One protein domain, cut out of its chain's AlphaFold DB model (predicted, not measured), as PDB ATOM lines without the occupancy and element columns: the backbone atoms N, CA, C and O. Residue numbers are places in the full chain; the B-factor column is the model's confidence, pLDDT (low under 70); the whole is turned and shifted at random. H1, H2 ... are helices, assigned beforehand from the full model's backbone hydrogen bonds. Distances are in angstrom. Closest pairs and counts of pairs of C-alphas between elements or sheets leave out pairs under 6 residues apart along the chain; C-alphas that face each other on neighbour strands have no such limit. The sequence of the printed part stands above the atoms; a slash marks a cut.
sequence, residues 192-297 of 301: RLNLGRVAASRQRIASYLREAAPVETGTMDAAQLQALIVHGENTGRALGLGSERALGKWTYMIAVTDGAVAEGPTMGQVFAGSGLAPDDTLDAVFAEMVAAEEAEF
ATOM      1  N   ARG A 192     -62.448  -8.134 -34.601       90.38
ATOM      2  CA  ARG A 192     -62.657  -7.988 -36.052       90.38
ATOM      3  C   ARG A 192     -61.369  -7.643 -36.797       90.38
ATOM      4  O   ARG A 192     -61.126  -8.205 -37.862       90.38
ATOM      5  N   LEU A 193     -60.520  -6.787 -36.225       90.50
ATOM      6  CA  LEU A 193     -59.198  -6.477 -36.773       90.50
ATOM      7  C   LEU A 193     -58.320  -7.736 -36.849       90.50
ATOM      8  O   LEU A 193     -57.703  -8.008 -37.880       90.50
ATOM      9  N   ASN A 194     -58.302  -8.540 -35.783       88.19
ATOM     10  CA  ASN A 194     -57.544  -9.789 -35.746       88.19
ATOM     11  C   ASN A 194     -58.058 -10.807 -36.774       88.19
ATOM     12  O   ASN A 194     -57.247 -11.430 -37.460       88.19
ATOM     13  N   LEU A 195     -59.381 -10.945 -36.921       86.81
ATOM     14  CA  LEU A 195     -59.993 -11.809 -37.935       86.81
ATOM     15  C   LEU A 195     -59.606 -11.372 -39.354       86.81
ATOM     16  O   LEU A 195     -59.193 -12.206 -40.159       86.81
ATOM     17  N   GLY A 196     -59.665 -10.067 -39.639       85.00
ATOM     18  CA  GLY A 196     -59.232  -9.511 -40.922       85.00
ATOM     19  C   GLY A 196     -57.755  -9.793 -41.212       85.00
ATOM     20  O   GLY A 196     -57.407 -10.202 -42.320       85.00
ATOM     21  N   ARG A 197     -56.885  -9.664 -40.202       86.31
ATOM     22  CA  ARG A 197     -55.454  -9.981 -40.326       86.31
ATOM     23  C   ARG A 197     -55.215 -11.456 -40.658       86.31
ATOM     24  O   ARG A 197     -54.406 -11.750 -41.533       86.31
ATOM     25  N   VAL A 198     -55.920 -12.367 -39.985       87.62
ATOM     26  CA  VAL A 198     -55.832 -13.814 -40.248       87.62
ATOM     27  C   VAL A 198     -56.297 -14.136 -41.669       87.62
ATOM     28  O   VAL A 198     -55.604 -14.850 -42.387       87.62
ATOM     29  N   ALA A 199     -57.418 -13.565 -42.115       86.75
ATOM     30  CA  ALA A 199     -57.912 -13.769 -43.476       86.75
ATOM     31  C   ALA A 199     -56.915 -13.270 -44.539       86.75
ATOM     32  O   ALA A 199     -56.615 -13.988 -45.490       86.75
ATOM     33  N   ALA A 200     -56.340 -12.078 -44.351       86.00
ATOM     34  CA  ALA A 200     -55.346 -11.527 -45.271       86.00
ATOM     35  C   ALA A 200     -54.052 -12.362 -45.316       86.00
ATOM     36  O   ALA A 200     -53.489 -12.563 -46.390       86.00
ATOM     37  N   SER A 201     -53.600 -12.872 -44.163       90.69
ATOM     38  CA  SER A 201     -52.460 -13.796 -44.067       90.69
ATOM     39  C   SER A 201     -52.717 -15.078 -44.854       90.69
ATOM     40  O   SER A 201     -51.891 -15.487 -45.665       90.69
ATOM     41  N   ARG A 202     -53.892 -15.688 -44.670       94.31
ATOM     42  CA  ARG A 202     -54.291 -16.906 -45.389       94.31
ATOM     43  C   ARG A 202     -54.360 -16.689 -46.893       94.31
ATOM     44  O   ARG A 202     -53.890 -17.540 -47.635       94.31
ATOM     45  N   GLN A 203     -54.854 -15.536 -47.343       92.19
ATOM     46  CA  GLN A 203     -54.871 -15.200 -48.765       92.19
ATOM     47  C   GLN A 203     -53.454 -15.108 -49.352       92.19
ATOM     48  O   GLN A 203     -53.219 -15.602 -50.451       92.19
ATOM     49  N   ARG A 204     -52.496 -14.513 -48.628       94.00
ATOM     50  CA  ARG A 204     -51.093 -14.446 -49.075       94.00
ATOM     51  C   ARG A 204     -50.436 -15.818 -49.118       94.00
ATOM     52  O   ARG A 204     -49.772 -16.127 -50.101       94.00
ATOM     53  N   ILE A 205     -50.670 -16.651 -48.103       96.06
ATOM     54  CA  ILE A 205     -50.201 -18.040 -48.103       96.06
ATOM     55  C   ILE A 205     -50.818 -18.804 -49.282       96.06
ATOM     56  O   ILE A 205     -50.095 -19.488 -49.994       96.06
ATOM     57  N   ALA A 206     -52.117 -18.647 -49.552       96.06
ATOM     58  CA  ALA A 206     -52.775 -19.275 -50.697       96.06
ATOM     59  C   ALA A 206     -52.128 -18.872 -52.031       96.06
ATOM     60  O   ALA A 206     -51.842 -19.743 -52.850       96.06
ATOM     61  N   SER A 207     -51.859 -17.578 -52.236       95.50
ATOM     62  CA  SER A 207     -51.152 -17.095 -53.430       95.50
ATOM     63  C   SER A 207     -49.744 -17.680 -53.537       95.50
ATOM     64  O   SER A 207     -49.383 -18.186 -54.594       95.50
ATOM     65  N   TYR A 208     -48.980 -17.670 -52.440       95.88
ATOM     66  CA  TYR A 208     -47.643 -18.262 -52.393       95.88
ATOM     67  C   TYR A 208     -47.665 -19.751 -52.756       95.88
ATOM     68  O   TYR A 208     -46.868 -20.188 -53.576       95.88
ATOM     69  N   LEU A 209     -48.600 -20.528 -52.205       96.06
ATOM     70  CA  LEU A 209     -48.713 -21.959 -52.492       96.06
ATOM     71  C   LEU A 209     -49.067 -22.234 -53.958       96.06
ATOM     72  O   LEU A 209     -48.521 -23.159 -54.547       96.06
ATOM     73  N   ARG A 210     -49.940 -21.416 -54.558       95.88
ATOM     74  CA  ARG A 210     -50.286 -21.522 -55.987       95.88
ATOM     75  C   ARG A 210     -49.094 -21.269 -56.902       95.88
ATOM     76  O   ARG A 210     -49.040 -21.840 -57.985       95.88
ATOM     77  N   GLU A 211     -48.178 -20.403 -56.482       95.19
ATOM     78  CA  GLU A 211     -46.967 -20.069 -57.230       95.19
ATOM     79  C   GLU A 211     -45.848 -21.092 -57.001       95.19
ATOM     80  O   GLU A 211     -45.232 -21.549 -57.958       95.19
ATOM     81  N   ALA A 212     -45.601 -21.468 -55.745       93.81
ATOM     82  CA  ALA A 212     -44.480 -22.317 -55.354       93.81
ATOM     83  C   ALA A 212     -44.749 -23.819 -55.542       93.81
ATOM     84  O   ALA A 212     -43.821 -24.556 -55.849       93.81
ATOM     85  N   ALA A 213     -45.997 -24.270 -55.374       93.88
ATOM     86  CA  ALA A 213     -46.420 -25.670 -55.496       93.88
ATOM     87  C   ALA A 213     -47.605 -25.807 -56.479       93.88
ATOM     88  O   ALA A 213     -48.718 -26.196 -56.090       93.88
ATOM     89  N   PRO A 214     -47.436 -25.413 -57.760       95.38
ATOM     90  CA  PRO A 214     -48.534 -25.393 -58.722       95.38
ATOM     91  C   PRO A 214     -49.036 -26.798 -59.080       95.38
ATOM     92  O   PRO A 214     -50.199 -26.944 -59.452       95.38
ATOM     93  N   VAL A 215     -48.187 -27.826 -58.963       94.12
ATOM     94  CA  VAL A 215     -48.544 -29.221 -59.263       94.12
ATOM     95  C   VAL A 215     -49.503 -29.762 -58.201       94.12
ATOM     96  O   VAL A 215     -50.550 -30.312 -58.533       94.12
ATOM     97  N   GLU A 216     -49.188 -29.532 -56.931       94.81
ATOM     98  CA  GLU A 216     -49.927 -30.024 -55.771       94.81
ATOM     99  C   GLU A 216     -51.211 -29.221 -55.560       94.81
ATOM    100  O   GLU A 216     -52.271 -29.771 -55.265       94.81
ATOM    101  N   THR A 217     -51.139 -27.898 -55.728       94.81
ATOM    102  CA  THR A 217     -52.275 -27.013 -55.441       94.81
ATOM    103  C   THR A 217     -53.151 -26.720 -56.650       94.81
ATOM    104  O   THR A 217     -54.276 -26.246 -56.477       94.81
ATOM    105  N   GLY A 218     -52.692 -27.011 -57.871       91.12
ATOM    106  CA  GLY A 218     -53.391 -26.688 -59.116       91.12
ATOM    107  C   GLY A 218     -54.806 -27.262 -59.187       91.12
ATOM    108  O   GLY A 218     -55.730 -26.563 -59.607       91.12
ATOM    109  N   THR A 219     -54.999 -28.490 -58.701       93.00
ATOM    110  CA  THR A 219     -56.297 -29.185 -58.698       93.00
ATOM    111  C   THR A 219     -57.148 -28.910 -57.464       93.00
ATOM    112  O   THR A 219     -58.312 -29.305 -57.443       93.00
ATOM    113  N   MET A 220     -56.596 -28.262 -56.435       96.19
ATOM    114  CA  MET A 220     -57.349 -27.941 -55.225       96.19
ATOM    115  C   MET A 220     -58.365 -26.841 -55.524       96.19
ATOM    116  O   MET A 220     -58.033 -25.822 -56.136       96.19
ATOM    117  N   ASP A 221     -59.594 -26.999 -55.049       95.88
ATOM    118  CA  ASP A 221     -60.535 -25.888 -54.979       95.88
ATOM    119  C   ASP A 221     -60.187 -24.930 -53.819       95.88
ATOM    120  O   ASP A 221     -59.234 -25.128 -53.055       95.88
ATOM    121  N   ALA A 222     -60.946 -23.840 -53.695       91.69
ATOM    122  CA  ALA A 222     -60.709 -22.845 -52.651       91.69
ATOM    123  C   ALA A 222     -60.892 -23.410 -51.230       91.69
ATOM    124  O   ALA A 222     -60.185 -22.991 -50.315       91.69
ATOM    125  N   ALA A 223     -61.814 -24.358 -51.032       94.19
ATOM    126  CA  ALA A 223     -62.089 -24.943 -49.724       94.19
ATOM    127  C   ALA A 223     -60.984 -25.924 -49.311       94.19
ATOM    128  O   ALA A 223     -60.541 -25.896 -48.164       94.19
ATOM    129  N   GLN A 224     -60.495 -26.739 -50.248       96.31
ATOM    130  CA  GLN A 224     -59.374 -27.658 -50.053       96.31
ATOM    131  C   GLN A 224     -58.087 -26.900 -49.730       96.31
ATOM    132  O   GLN A 224     -57.431 -27.205 -48.734       96.31
ATOM    133  N   LEU A 225     -57.769 -25.856 -50.502       96.56
ATOM    134  CA  LEU A 225     -56.594 -25.024 -50.239       96.56
ATOM    135  C   LEU A 225     -56.702 -24.330 -48.874       96.56
ATOM    136  O   LEU A 225     -55.743 -24.301 -48.105       96.56
ATOM    137  N   GLN A 226     -57.886 -23.822 -48.528       95.31
ATOM    138  CA  GLN A 226     -58.120 -23.215 -47.221       95.31
ATOM    139  C   GLN A 226     -57.963 -24.228 -46.075       95.31
ATOM    140  O   GLN A 226     -57.417 -23.874 -45.029       95.31
ATOM    141  N   ALA A 227     -58.420 -25.472 -46.249       96.19
ATOM    142  CA  ALA A 227     -58.262 -26.535 -45.260       96.19
ATOM    143  C   ALA A 227     -56.785 -26.905 -45.053       96.19
ATOM    144  O   ALA A 227     -56.347 -27.011 -43.906       96.19
ATOM    145  N   LEU A 228     -56.009 -27.011 -46.137       97.00
ATOM    146  CA  LEU A 228     -54.561 -27.221 -46.087       97.00
ATOM    147  C   LEU A 228     -53.860 -26.102 -45.302       97.00
ATOM    148  O   LEU A 228     -53.068 -26.381 -44.407       97.00
ATOM    149  N   ILE A 229     -54.201 -24.841 -45.575       97.38
ATOM    150  CA  ILE A 229     -53.625 -23.688 -44.866       97.38
ATOM    151  C   ILE A 229     -53.972 -23.724 -43.378       97.38
ATOM    152  O   ILE A 229     -53.101 -23.509 -42.544       97.38
ATOM    153  N   VAL A 230     -55.223 -24.025 -43.016       96.50
ATOM    154  CA  VAL A 230     -55.622 -24.145 -41.602       96.50
ATOM    155  C   VAL A 230     -54.877 -25.290 -40.915       96.50
ATOM    156  O   VAL A 230     -54.448 -25.145 -39.771       96.50
ATOM    157  N   HIS A 231     -54.694 -26.419 -41.600       95.62
ATOM    158  CA  HIS A 231     -53.915 -27.538 -41.082       95.62
ATOM    159  C   HIS A 231     -52.442 -27.151 -40.860       95.62
ATOM    160  O   HIS A 231     -51.905 -27.396 -39.776       95.62
ATOM    161  N   GLY A 232     -51.818 -26.475 -41.829       95.88
ATOM    162  CA  GLY A 232     -50.460 -25.940 -41.712       95.88
ATOM    163  C   GLY A 232     -50.322 -24.902 -40.597       95.88
ATOM    164  O   GLY A 232     -49.389 -24.967 -39.803       95.88
ATOM    165  N   GLU A 233     -51.285 -23.990 -40.447       95.75
ATOM    166  CA  GLU A 233     -51.309 -23.029 -39.338       95.75
ATOM    167  C   GLU A 233     -51.353 -23.727 -37.976       95.75
ATOM    168  O   GLU A 233     -50.598 -23.367 -37.075       95.75
ATOM    169  N   ASN A 234     -52.224 -24.724 -37.813       94.88
ATOM    170  CA  ASN A 234     -52.389 -25.429 -36.544       94.88
ATOM    171  C   ASN A 234     -51.137 -26.234 -36.175       94.88
ATOM    172  O   ASN A 234     -50.645 -26.130 -35.051       94.88
ATOM    173  N   THR A 235     -50.609 -27.013 -37.120       94.81
ATOM    174  CA  THR A 235     -49.416 -27.847 -36.902       94.81
ATOM    175  C   THR A 235     -48.157 -26.996 -36.745       94.81
ATOM    176  O   THR A 235     -47.376 -27.216 -35.825       94.81
ATOM    177  N   GLY A 236     -48.003 -25.947 -37.553       94.69
ATOM    178  CA  GLY A 236     -46.882 -25.019 -37.457       94.69
ATOM    179  C   GLY A 236     -46.869 -24.253 -36.134       94.69
ATOM    180  O   GLY A 236     -45.831 -24.137 -35.487       94.69
ATOM    181  N   ARG A 237     -48.030 -23.782 -35.662       94.50
ATOM    182  CA  ARG A 237     -48.126 -23.133 -34.343       94.50
ATOM    183  C   ARG A 237     -47.823 -24.088 -33.194       94.50
ATOM    184  O   ARG A 237     -47.237 -23.649 -32.209       94.50
ATOM    185  N   ALA A 238     -48.166 -25.370 -33.319       92.62
ATOM    186  CA  ALA A 238     -47.777 -26.382 -32.336       92.62
ATOM    187  C   ALA A 238     -46.248 -26.575 -32.262       92.62
ATOM    188  O   ALA A 238     -45.735 -26.925 -31.202       92.62
ATOM    189  N   LEU A 239     -45.520 -26.276 -33.346       91.88
ATOM    190  CA  LEU A 239     -44.052 -26.235 -33.392       91.88
ATOM    191  C   LEU A 239     -43.459 -24.891 -32.928       91.88
ATOM    192  O   LEU A 239     -42.241 -24.738 -32.872       91.88
ATOM    193  N   GLY A 240     -44.300 -23.911 -32.585       93.75
ATOM    194  CA  GLY A 240     -43.873 -22.578 -32.159       93.75
ATOM    195  C   GLY A 240     -43.664 -21.575 -33.295       93.75
ATOM    196  O   GLY A 240     -43.142 -20.492 -33.036       93.75
ATOM    197  N   LEU A 241     -44.085 -21.890 -34.527       94.75
ATOM    198  CA  LEU A 241     -43.964 -20.966 -35.657       94.75
ATOM    199  C   LEU A 241     -44.830 -19.716 -35.463       94.75
ATOM    200  O   LEU A 241     -46.036 -19.793 -35.189       94.75
ATOM    201  N   GLY A 242     -44.201 -18.553 -35.629       91.56
ATOM    202  CA  GLY A 242     -44.802 -17.255 -35.341       91.56
ATOM    203  C   GLY A 242     -45.122 -16.429 -36.582       91.56
ATOM    204  O   GLY A 242     -46.182 -15.793 -36.633       91.56
ATOM    205  N   SER A 243     -44.225 -16.417 -37.574       93.19
ATOM    206  CA  SER A 243     -44.369 -15.560 -38.753       93.19
ATOM    207  C   SER A 243     -45.235 -16.173 -39.852       93.19
ATOM    208  O   SER A 243     -45.276 -17.383 -40.062       93.19
ATOM    209  N   GLU A 244     -45.896 -15.304 -40.620       94.81
ATOM    210  CA  GLU A 244     -46.640 -15.692 -41.826       94.81
ATOM    211  C   GLU A 244     -45.748 -16.416 -42.843       94.81
ATOM    212  O   GLU A 244     -46.167 -17.409 -43.429       94.81
ATOM    213  N   ARG A 245     -44.502 -15.956 -43.009       94.69
ATOM    214  CA  ARG A 245     -43.513 -16.574 -43.900       94.69
ATOM    215  C   ARG A 245     -43.208 -18.011 -43.483       94.69
ATOM    216  O   ARG A 245     -43.214 -18.896 -44.334       94.69
ATOM    217  N   ALA A 246     -42.964 -18.241 -42.193       95.69
ATOM    218  CA  ALA A 246     -42.698 -19.577 -41.680       95.69
ATOM    219  C   ALA A 246     -43.926 -20.489 -41.826       95.69
ATOM    220  O   ALA A 246     -43.811 -21.601 -42.328       95.69
ATOM    221  N   LEU A 247     -45.122 -19.997 -41.494       96.81
ATOM    222  CA  LEU A 247     -46.363 -20.753 -41.699       96.81
ATOM    223  C   LEU A 247     -46.609 -21.075 -43.183       96.81
ATOM    224  O   LEU A 247     -47.048 -22.179 -43.501       96.81
ATOM    225  N   GLY A 248     -46.281 -20.155 -44.093       96.62
ATOM    226  CA  GLY A 248     -46.333 -20.380 -45.536       96.62
ATOM    227  C   GLY A 248     -45.387 -21.491 -45.995       96.62
ATOM    228  O   GLY A 248     -45.838 -22.441 -46.632       96.62
ATOM    229  N   LYS A 249     -44.104 -21.426 -45.612       96.00
ATOM    230  CA  LYS A 249     -43.102 -22.466 -45.916       96.00
ATOM    231  C   LYS A 249     -43.477 -23.828 -45.339       96.00
ATOM    232  O   LYS A 249     -43.370 -24.840 -46.023       96.00
ATOM    233  N   TRP A 250     -43.952 -23.855 -44.097       96.75
ATOM    234  CA  TRP A 250     -44.403 -25.083 -43.453       96.75
ATOM    235  C   TRP A 250     -45.592 -25.702 -44.193       96.75
ATOM    236  O   TRP A 250     -45.598 -26.897 -44.478       96.75
ATOM    237  N   THR A 251     -46.565 -24.880 -44.592       97.06
ATOM    238  CA  THR A 251     -47.714 -25.342 -45.384       97.06
ATOM    239  C   THR A 251     -47.286 -25.845 -46.767       97.06
ATOM    240  O   THR A 251     -47.832 -26.836 -47.244       97.06
ATOM    241  N   TYR A 252     -46.287 -25.215 -47.393       96.38
ATOM    242  CA  TYR A 252     -45.689 -25.709 -48.637       96.38
ATOM    243  C   TYR A 252     -45.082 -27.100 -48.445       96.38
ATOM    244  O   TYR A 252     -45.386 -28.001 -49.217       96.38
ATOM    245  N   MET A 253     -44.291 -27.301 -47.386       94.19
ATOM    246  CA  MET A 253     -43.681 -28.601 -47.093       94.19
ATOM    247  C   MET A 253     -44.741 -29.686 -46.890       94.19
ATOM    248  O   MET A 253     -44.579 -30.796 -47.386       94.19
ATOM    249  N   ILE A 254     -45.844 -29.369 -46.208       94.94
ATOM    250  CA  ILE A 254     -46.994 -30.275 -46.082       94.94
ATOM    251  C   ILE A 254     -47.567 -30.613 -47.460       94.94
ATOM    252  O   ILE A 254     -47.820 -31.782 -47.725       94.94
ATOM    253  N   ALA A 255     -47.747 -29.622 -48.336       94.38
ATOM    254  CA  ALA A 255     -48.298 -29.840 -49.671       94.38
ATOM    255  C   ALA A 255     -47.428 -30.785 -50.518       94.38
ATOM    256  O   ALA A 255     -47.939 -31.771 -51.038       94.38
ATOM    257  N   VAL A 256     -46.119 -30.523 -50.611       93.62
ATOM    258  CA  VAL A 256     -45.200 -31.297 -51.473       93.62
ATOM    259  C   VAL A 256     -44.858 -32.680 -50.921       93.62
ATOM    260  O   VAL A 256     -44.401 -33.547 -51.656       93.62
ATOM    261  N   THR A 257     -45.090 -32.907 -49.626       90.62
ATOM    262  CA  THR A 257     -44.897 -34.217 -48.987       90.62
ATOM    263  C   THR A 257     -46.199 -34.988 -48.774       90.62
ATOM    264  O   THR A 257     -46.178 -36.013 -48.095       90.62
ATOM    265  N   ASP A 258     -47.324 -34.499 -49.308       88.19
ATOM    266  CA  ASP A 258     -48.668 -35.059 -49.080       88.19
ATOM    267  C   ASP A 258     -48.955 -35.302 -47.581       88.19
ATOM    268  O   ASP A 258     -49.449 -36.343 -47.157       88.19
ATOM    269  N   GLY A 259     -48.552 -34.347 -46.739       86.69
ATOM    270  CA  GLY A 259     -48.730 -34.391 -45.286       86.69
ATOM    271  C   GLY A 259     -47.667 -35.165 -44.503       86.69
ATOM    272  O   GLY A 259     -47.559 -34.965 -43.291       86.69
ATOM    273  N   ALA A 260     -46.819 -35.969 -45.156       87.25
ATOM    274  CA  ALA A 260     -45.873 -36.853 -44.470       87.25
ATOM    275  C   ALA A 260     -44.918 -36.108 -43.516       87.25
ATOM    276  O   ALA A 260     -44.566 -36.623 -42.452       87.25
ATOM    277  N   VAL A 261     -44.532 -34.870 -43.852       87.62
ATOM    278  CA  VAL A 261     -43.652 -34.052 -42.998       87.62
ATOM    279  C   VAL A 261     -44.296 -33.644 -41.667       87.62
ATOM    280  O   VAL A 261     -43.587 -33.467 -40.676       87.62
ATOM    281  N   ALA A 262     -45.624 -33.503 -41.622       85.19
ATOM    282  CA  ALA A 262     -46.356 -33.111 -40.418       85.19
ATOM    283  C   ALA A 262     -46.737 -34.309 -39.538       85.19
ATOM    284  O   ALA A 262     -46.902 -34.151 -38.328       85.19
ATOM    285  N   GLU A 263     -46.864 -35.499 -40.126       80.62
ATOM    286  CA  GLU A 263     -47.237 -36.729 -39.417       80.62
ATOM    287  C   GLU A 263     -46.029 -37.472 -38.817       80.62
ATOM    288  O   GLU A 263     -46.178 -38.298 -37.914       80.62
ATOM    289  N   GLY A 264     -44.813 -37.173 -39.285       71.69
ATOM    290  CA  GLY A 264     -43.586 -37.797 -38.798       71.69
ATOM    291  C   GLY A 264     -43.165 -37.320 -37.393       71.69
ATOM    292  O   GLY A 264     -43.170 -36.119 -37.116       71.69
ATOM    293  N   PRO A 265     -42.683 -38.215 -36.502       62.91
ATOM    294  CA  PRO A 265     -42.193 -37.841 -35.165       62.91
ATOM    295  C   PRO A 265     -40.900 -37.004 -35.190       62.91
ATOM    296  O   PRO A 265     -40.443 -36.517 -34.155       62.91
ATOM    297  N   THR A 266     -40.294 -36.846 -36.366       78.12
ATOM    298  CA  THR A 266     -38.984 -36.238 -36.593       78.12
ATOM    299  C   THR A 266     -38.997 -34.724 -36.411       78.12
ATOM    300  O   THR A 266     -38.091 -34.186 -35.781       78.12
ATOM    301  N   MET A 267     -40.024 -34.017 -36.897       84.19
ATOM    302  CA  MET A 267     -39.973 -32.549 -36.940       84.19
ATOM    303  C   MET A 267     -40.020 -31.910 -35.551       84.19
ATOM    304  O   MET A 267     -39.252 -30.994 -35.281       84.19
ATOM    305  N   GLY A 268     -40.808 -32.447 -34.614       81.69
ATOM    306  CA  GLY A 268     -40.781 -31.969 -33.227       81.69
ATOM    307  C   GLY A 268     -39.393 -32.091 -32.578       81.69
ATOM    308  O   GLY A 268     -38.980 -31.205 -31.829       81.69
ATOM    309  N   GLN A 269     -38.641 -33.147 -32.908       85.19
ATOM    310  CA  GLN A 269     -37.276 -33.352 -32.410       85.19
ATOM    311  C   GLN A 269     -36.271 -32.410 -33.077       85.19
ATOM    312  O   GLN A 269     -35.406 -31.879 -32.385       85.19
ATOM    313  N   VAL A 270     -36.403 -32.161 -34.385       86.12
ATOM    314  CA  VAL A 270     -35.568 -31.182 -35.101       86.12
ATOM    315  C   VAL A 270     -35.753 -29.788 -34.500       86.12
ATOM    316  O   VAL A 270     -34.774 -29.127 -34.163       86.12
ATOM    317  N   PHE A 271     -37.002 -29.370 -34.276       88.62
ATOM    318  CA  PHE A 271     -37.304 -28.077 -33.661       88.62
ATOM    319  C   PHE A 271     -36.736 -27.972 -32.243       88.62
ATOM    320  O   PHE A 271     -35.993 -27.033 -31.954       88.62
ATOM    321  N   ALA A 272     -36.992 -28.970 -31.393       86.56
ATOM    322  CA  ALA A 272     -36.483 -28.991 -30.023       86.56
ATOM    323  C   ALA A 272     -34.944 -29.070 -29.939       86.56
ATOM    324  O   ALA A 272     -34.352 -28.515 -29.015       86.56
ATOM    325  N   GLY A 273     -34.295 -29.761 -30.882       87.62
ATOM    326  CA  GLY A 273     -32.850 -30.001 -30.892       87.62
ATOM    327  C   GLY A 273     -32.018 -28.926 -31.595       87.62
ATOM    328  O   GLY A 273     -30.804 -28.898 -31.412       87.62
ATOM    329  N   SER A 274     -32.640 -28.043 -32.382       88.25
ATOM    330  CA  SER A 274     -31.923 -27.060 -33.211       88.25
ATOM    331  C   SER A 274     -31.181 -25.976 -32.422       88.25
ATOM    332  O   SER A 274     -30.193 -25.434 -32.908       88.25
ATOM    333  N   GLY A 275     -31.663 -25.625 -31.223       89.00
ATOM    334  CA  GLY A 275     -31.151 -24.489 -30.447       89.00
ATOM    335  C   GLY A 275     -31.448 -23.107 -31.054       89.00
ATOM    336  O   GLY A 275     -30.993 -22.102 -30.508       89.00
ATOM    337  N   LEU A 276     -32.202 -23.049 -32.157       91.50
ATOM    338  CA  LEU A 276     -32.621 -21.824 -32.840       91.50
ATOM    339  C   LEU A 276     -34.067 -21.458 -32.477       91.50
ATOM    340  O   LEU A 276     -34.803 -22.253 -31.888       91.50
ATOM    341  N   ALA A 277     -34.487 -20.240 -32.836       93.62
ATOM    342  CA  ALA A 277     -35.904 -19.901 -32.805       93.62
ATOM    343  C   ALA A 277     -36.660 -20.749 -33.851       93.62
ATOM    344  O   ALA A 277     -36.115 -20.978 -34.930       93.62
ATOM    345  N   PRO A 278     -37.916 -21.166 -33.594       93.50
ATOM    346  CA  PRO A 278     -38.658 -22.061 -34.490       93.50
ATOM    347  C   PRO A 278     -38.692 -21.623 -35.962       93.50
ATOM    348  O   PRO A 278     -38.524 -22.442 -36.863       93.50
ATOM    349  N   ASP A 279     -38.877 -20.327 -36.216       95.38
ATOM    350  CA  ASP A 279     -38.898 -19.777 -37.575       95.38
ATOM    351  C   ASP A 279     -37.534 -19.926 -38.286       95.38
ATOM    352  O   ASP A 279     -37.502 -20.225 -39.480       95.38
ATOM    353  N   ASP A 280     -36.424 -19.774 -37.558       93.69
ATOM    354  CA  ASP A 280     -35.061 -19.927 -38.089       93.69
ATOM    355  C   ASP A 280     -34.712 -21.407 -38.302       93.69
ATOM    356  O   ASP A 280     -34.054 -21.766 -39.280       93.69
ATOM    357  N   THR A 281     -35.195 -22.290 -37.421       93.12
ATOM    358  CA  THR A 281     -35.076 -23.741 -37.606       93.12
ATOM    359  C   THR A 281     -35.753 -24.181 -38.896       93.12
ATOM    360  O   THR A 281     -35.175 -24.947 -39.666       93.12
ATOM    361  N   LEU A 282     -36.963 -23.679 -39.161       94.50
ATOM    362  CA  LEU A 282     -37.670 -23.985 -40.400       94.50
ATOM    363  C   LEU A 282     -36.905 -23.483 -41.626       94.50
ATOM    364  O   LEU A 282     -36.862 -24.176 -42.638       94.50
ATOM    365  N   ASP A 283     -36.297 -22.299 -41.551       93.06
ATOM    366  CA  ASP A 283     -35.485 -21.770 -42.645       93.06
ATOM    367  C   ASP A 283     -34.291 -22.660 -42.976       93.06
ATOM    368  O   ASP A 283     -34.034 -22.901 -44.157       93.06
ATOM    369  N   ALA A 284     -33.598 -23.170 -41.955       91.38
ATOM    370  CA  ALA A 284     -32.491 -24.102 -42.134       91.38
ATOM    371  C   ALA A 284     -32.955 -25.408 -42.795       91.38
ATOM    372  O   ALA A 284     -32.396 -25.806 -43.815       91.38
ATOM    373  N   VAL A 285     -34.030 -26.022 -42.284       90.25
ATOM    374  CA  VAL A 285     -34.590 -27.262 -42.853       90.25
ATOM    375  C   VAL A 285     -35.033 -27.057 -44.302       90.25
ATOM    376  O   VAL A 285     -34.747 -27.877 -45.170       90.25
ATOM    377  N   PHE A 286     -35.712 -25.946 -44.585       88.94
ATOM    378  CA  PHE A 286     -36.181 -25.632 -45.930       88.94
ATOM    379  C   PHE A 286     -35.012 -25.450 -46.908       88.94
ATOM    380  O   PHE A 286     -35.075 -25.927 -48.039       88.94
ATOM    381  N   ALA A 287     -33.936 -24.782 -46.483       88.81
ATOM    382  CA  ALA A 287     -32.738 -24.615 -47.300       88.81
ATOM    383  C   ALA A 287     -32.043 -25.955 -47.594       88.81
ATOM    384  O   ALA A 287     -31.601 -26.172 -48.719       88.81
ATOM    385  N   GLU A 288     -31.988 -26.864 -46.616       86.88
ATOM    386  CA  GLU A 288     -31.449 -28.215 -46.807       86.88
ATOM    387  C   GLU A 288     -32.283 -29.035 -47.797       86.88
ATOM    388  O   GLU A 288     -31.712 -29.704 -48.654       86.88
ATOM    389  N   MET A 289     -33.616 -28.948 -47.734       82.88
ATOM    390  CA  MET A 289     -34.499 -29.631 -48.687       82.88
ATOM    391  C   MET A 289     -34.284 -29.144 -50.121       82.88
ATOM    392  O   MET A 289     -34.121 -29.964 -51.020       82.88
ATOM    393  N   VAL A 290     -34.225 -27.824 -50.325       81.12
ATOM    394  CA  VAL A 290     -33.967 -27.242 -51.652       81.12
ATOM    395  C   VAL A 290     -32.586 -27.659 -52.165       81.12
ATOM    396  O   VAL A 290     -32.451 -28.061 -53.317       81.12
ATOM    397  N   ALA A 291     -31.559 -27.627 -51.310       81.56
ATOM    398  CA  ALA A 291     -30.213 -28.043 -51.692       81.56
ATOM    399  C   ALA A 291     -30.126 -29.543 -52.033       81.56
ATOM    400  O   ALA A 291     -29.385 -29.925 -52.938       81.56
ATOM    401  N   ALA A 292     -30.874 -30.395 -51.324       78.69
ATOM    402  CA  ALA A 292     -30.945 -31.825 -51.608       78.69
ATOM    403  C   ALA A 292     -31.620 -32.103 -52.961       78.69
ATOM    404  O   ALA A 292     -31.104 -32.898 -53.743       78.69
ATOM    405  N   GLU A 293     -32.712 -31.399 -53.267       72.56
ATOM    406  CA  GLU A 293     -33.421 -31.503 -54.547       72.56
ATOM    407  C   GLU A 293     -32.540 -31.047 -55.728       72.56
ATOM    408  O   GLU A 293     -32.453 -31.732 -56.750       72.56
ATOM    409  N   GLU A 294     -31.793 -29.948 -55.567       72.00
ATOM    410  CA  GLU A 294     -30.834 -29.468 -56.575       72.00
ATOM    411  C   GLU A 294     -29.659 -30.440 -56.797       72.00
ATOM    412  O   GLU A 294     -29.156 -30.567 -57.917       72.00
ATOM    413  N   ALA A 295     -29.216 -31.143 -55.748       71.06
ATOM    414  CA  ALA A 295     -28.148 -32.137 -55.842       71.06
ATOM    415  C   ALA A 295     -28.602 -33.444 -56.518       71.06
ATOM    416  O   ALA A 295     -27.785 -34.116 -57.152       71.06
ATOM    417  N   GLU A 296     -29.884 -33.802 -56.402       61.22
ATOM    418  CA  GLU A 296     -30.466 -35.010 -56.998       61.22
ATOM    419  C   GLU A 296     -30.795 -34.828 -58.494       61.22
ATOM    420  O   GLU A 296     -30.731 -35.791 -59.263       61.22
ATOM    421  N   PHE A 297     -31.021 -33.584 -58.948       55.53
ATOM    422  CA  PHE A 297     -31.302 -33.249 -60.352       55.53
ATOM    423  C   PHE A 297     -30.420 -32.110 -60.909       55.53
ATOM    424  O   PHE A 297     -30.924 -31.035 -61.257       55.53
TER     425      PHE A 297
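Overview. This is residues 192 to 297 of the 301 residues of the protein "DUF4123 domain-containing protein" of Bosea sp. AAP35 (UniProt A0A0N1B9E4). H4 is the core of this all-helix domain, with H1 and H3 packed on one side of it and the long H7 on the other. H3 crosses both H1 and H4, short H2 sits near the last residues of H4, and H5 and H6 lie along the way from H4 to H7. Only residues 192 to 197 of H1 and the last stretch, residues 290 to 297, stick out. The printed part has 106 residues with seven named helices, H1 to H7 in order along the chain, and no named strand. It is compact, with a radius of gyration of the C-alphas of 13.8 A and spans of 38 by 32 by 20 A.

Arrangement. Start with H1, residues 192 to 212, which touches H4, residues 244 to 256, at a steep tilt of 44 degrees, the same way; the closest C-alphas, of Ile 205 and Gly 248, are 5.2 A apart. With residues 202 to 206 alone, H1 touches H3, residues 222 to 238, about perpendicular at 74 degrees; the closest C-alphas are those of Arg 202 and Ile 229, 6.8 A apart. H2, residues 214 to 217, and H4 only just touch, with 3 pairs of C-alphas within 8 A, the closest being Glu 216 and Ala 255 at 6.3 A. H3 and H4 touch at a steep tilt of 66 degrees, opposite ways, with the C-alphas of Gly 232 and Thr 251 closest at 4.6 A. H4 is the hub, touching five helices. It and H5, residues 260 to 263, touch only at the corner; the closest C-alphas, of Ile 254 and Val 261, are 5.9 A apart. H6, residues 266 to 273, touches residues 278 to 282 of H7, residues 278 to 296, at a steep tilt of 53 degrees, opposite ways; the closest C-alphas, of Phe 271 and Pro 278, are 6.2 A apart. With residues 279 to 286 alone, H7 touches residues 246 to 250 of H4 at a steep tilt of 39 degrees, the same way; Ala 246 and Asp 279 have the closest C-alphas, 5.6 A apart. The packing is mostly crossed: no tilt among these touching helices is shallow. H1 and H7 are apart. In H1, H3, H4, H6 and H7 every O i to N i+4 pair is within hydrogen-bond range; H2 and H5 are too short for such a pair.

Along the chain. Find C-alpha 192 at (-62.657, -7.988, -36.052); from there H1 runs 30.1 A to C-alpha 212. After H2, H3 runs 24.3 A. Find C-alpha 244 at (-46.640, -15.692, -41.826), where H4 begins its 18.4 A. Past H5 and H6, H7 runs 27.2 A to C-alpha 296 at (-30.466, -35.010, -56.998).

Size, cuts and confidence. The two C-alphas farthest apart, of Arg 192 and Phe 297, are 47.0 A apart. The printed part has no cut, and each link between helices is tight. Mean pLDDT of the printed part is 90.1; residue 265 and residues 296 to 297 are under 70.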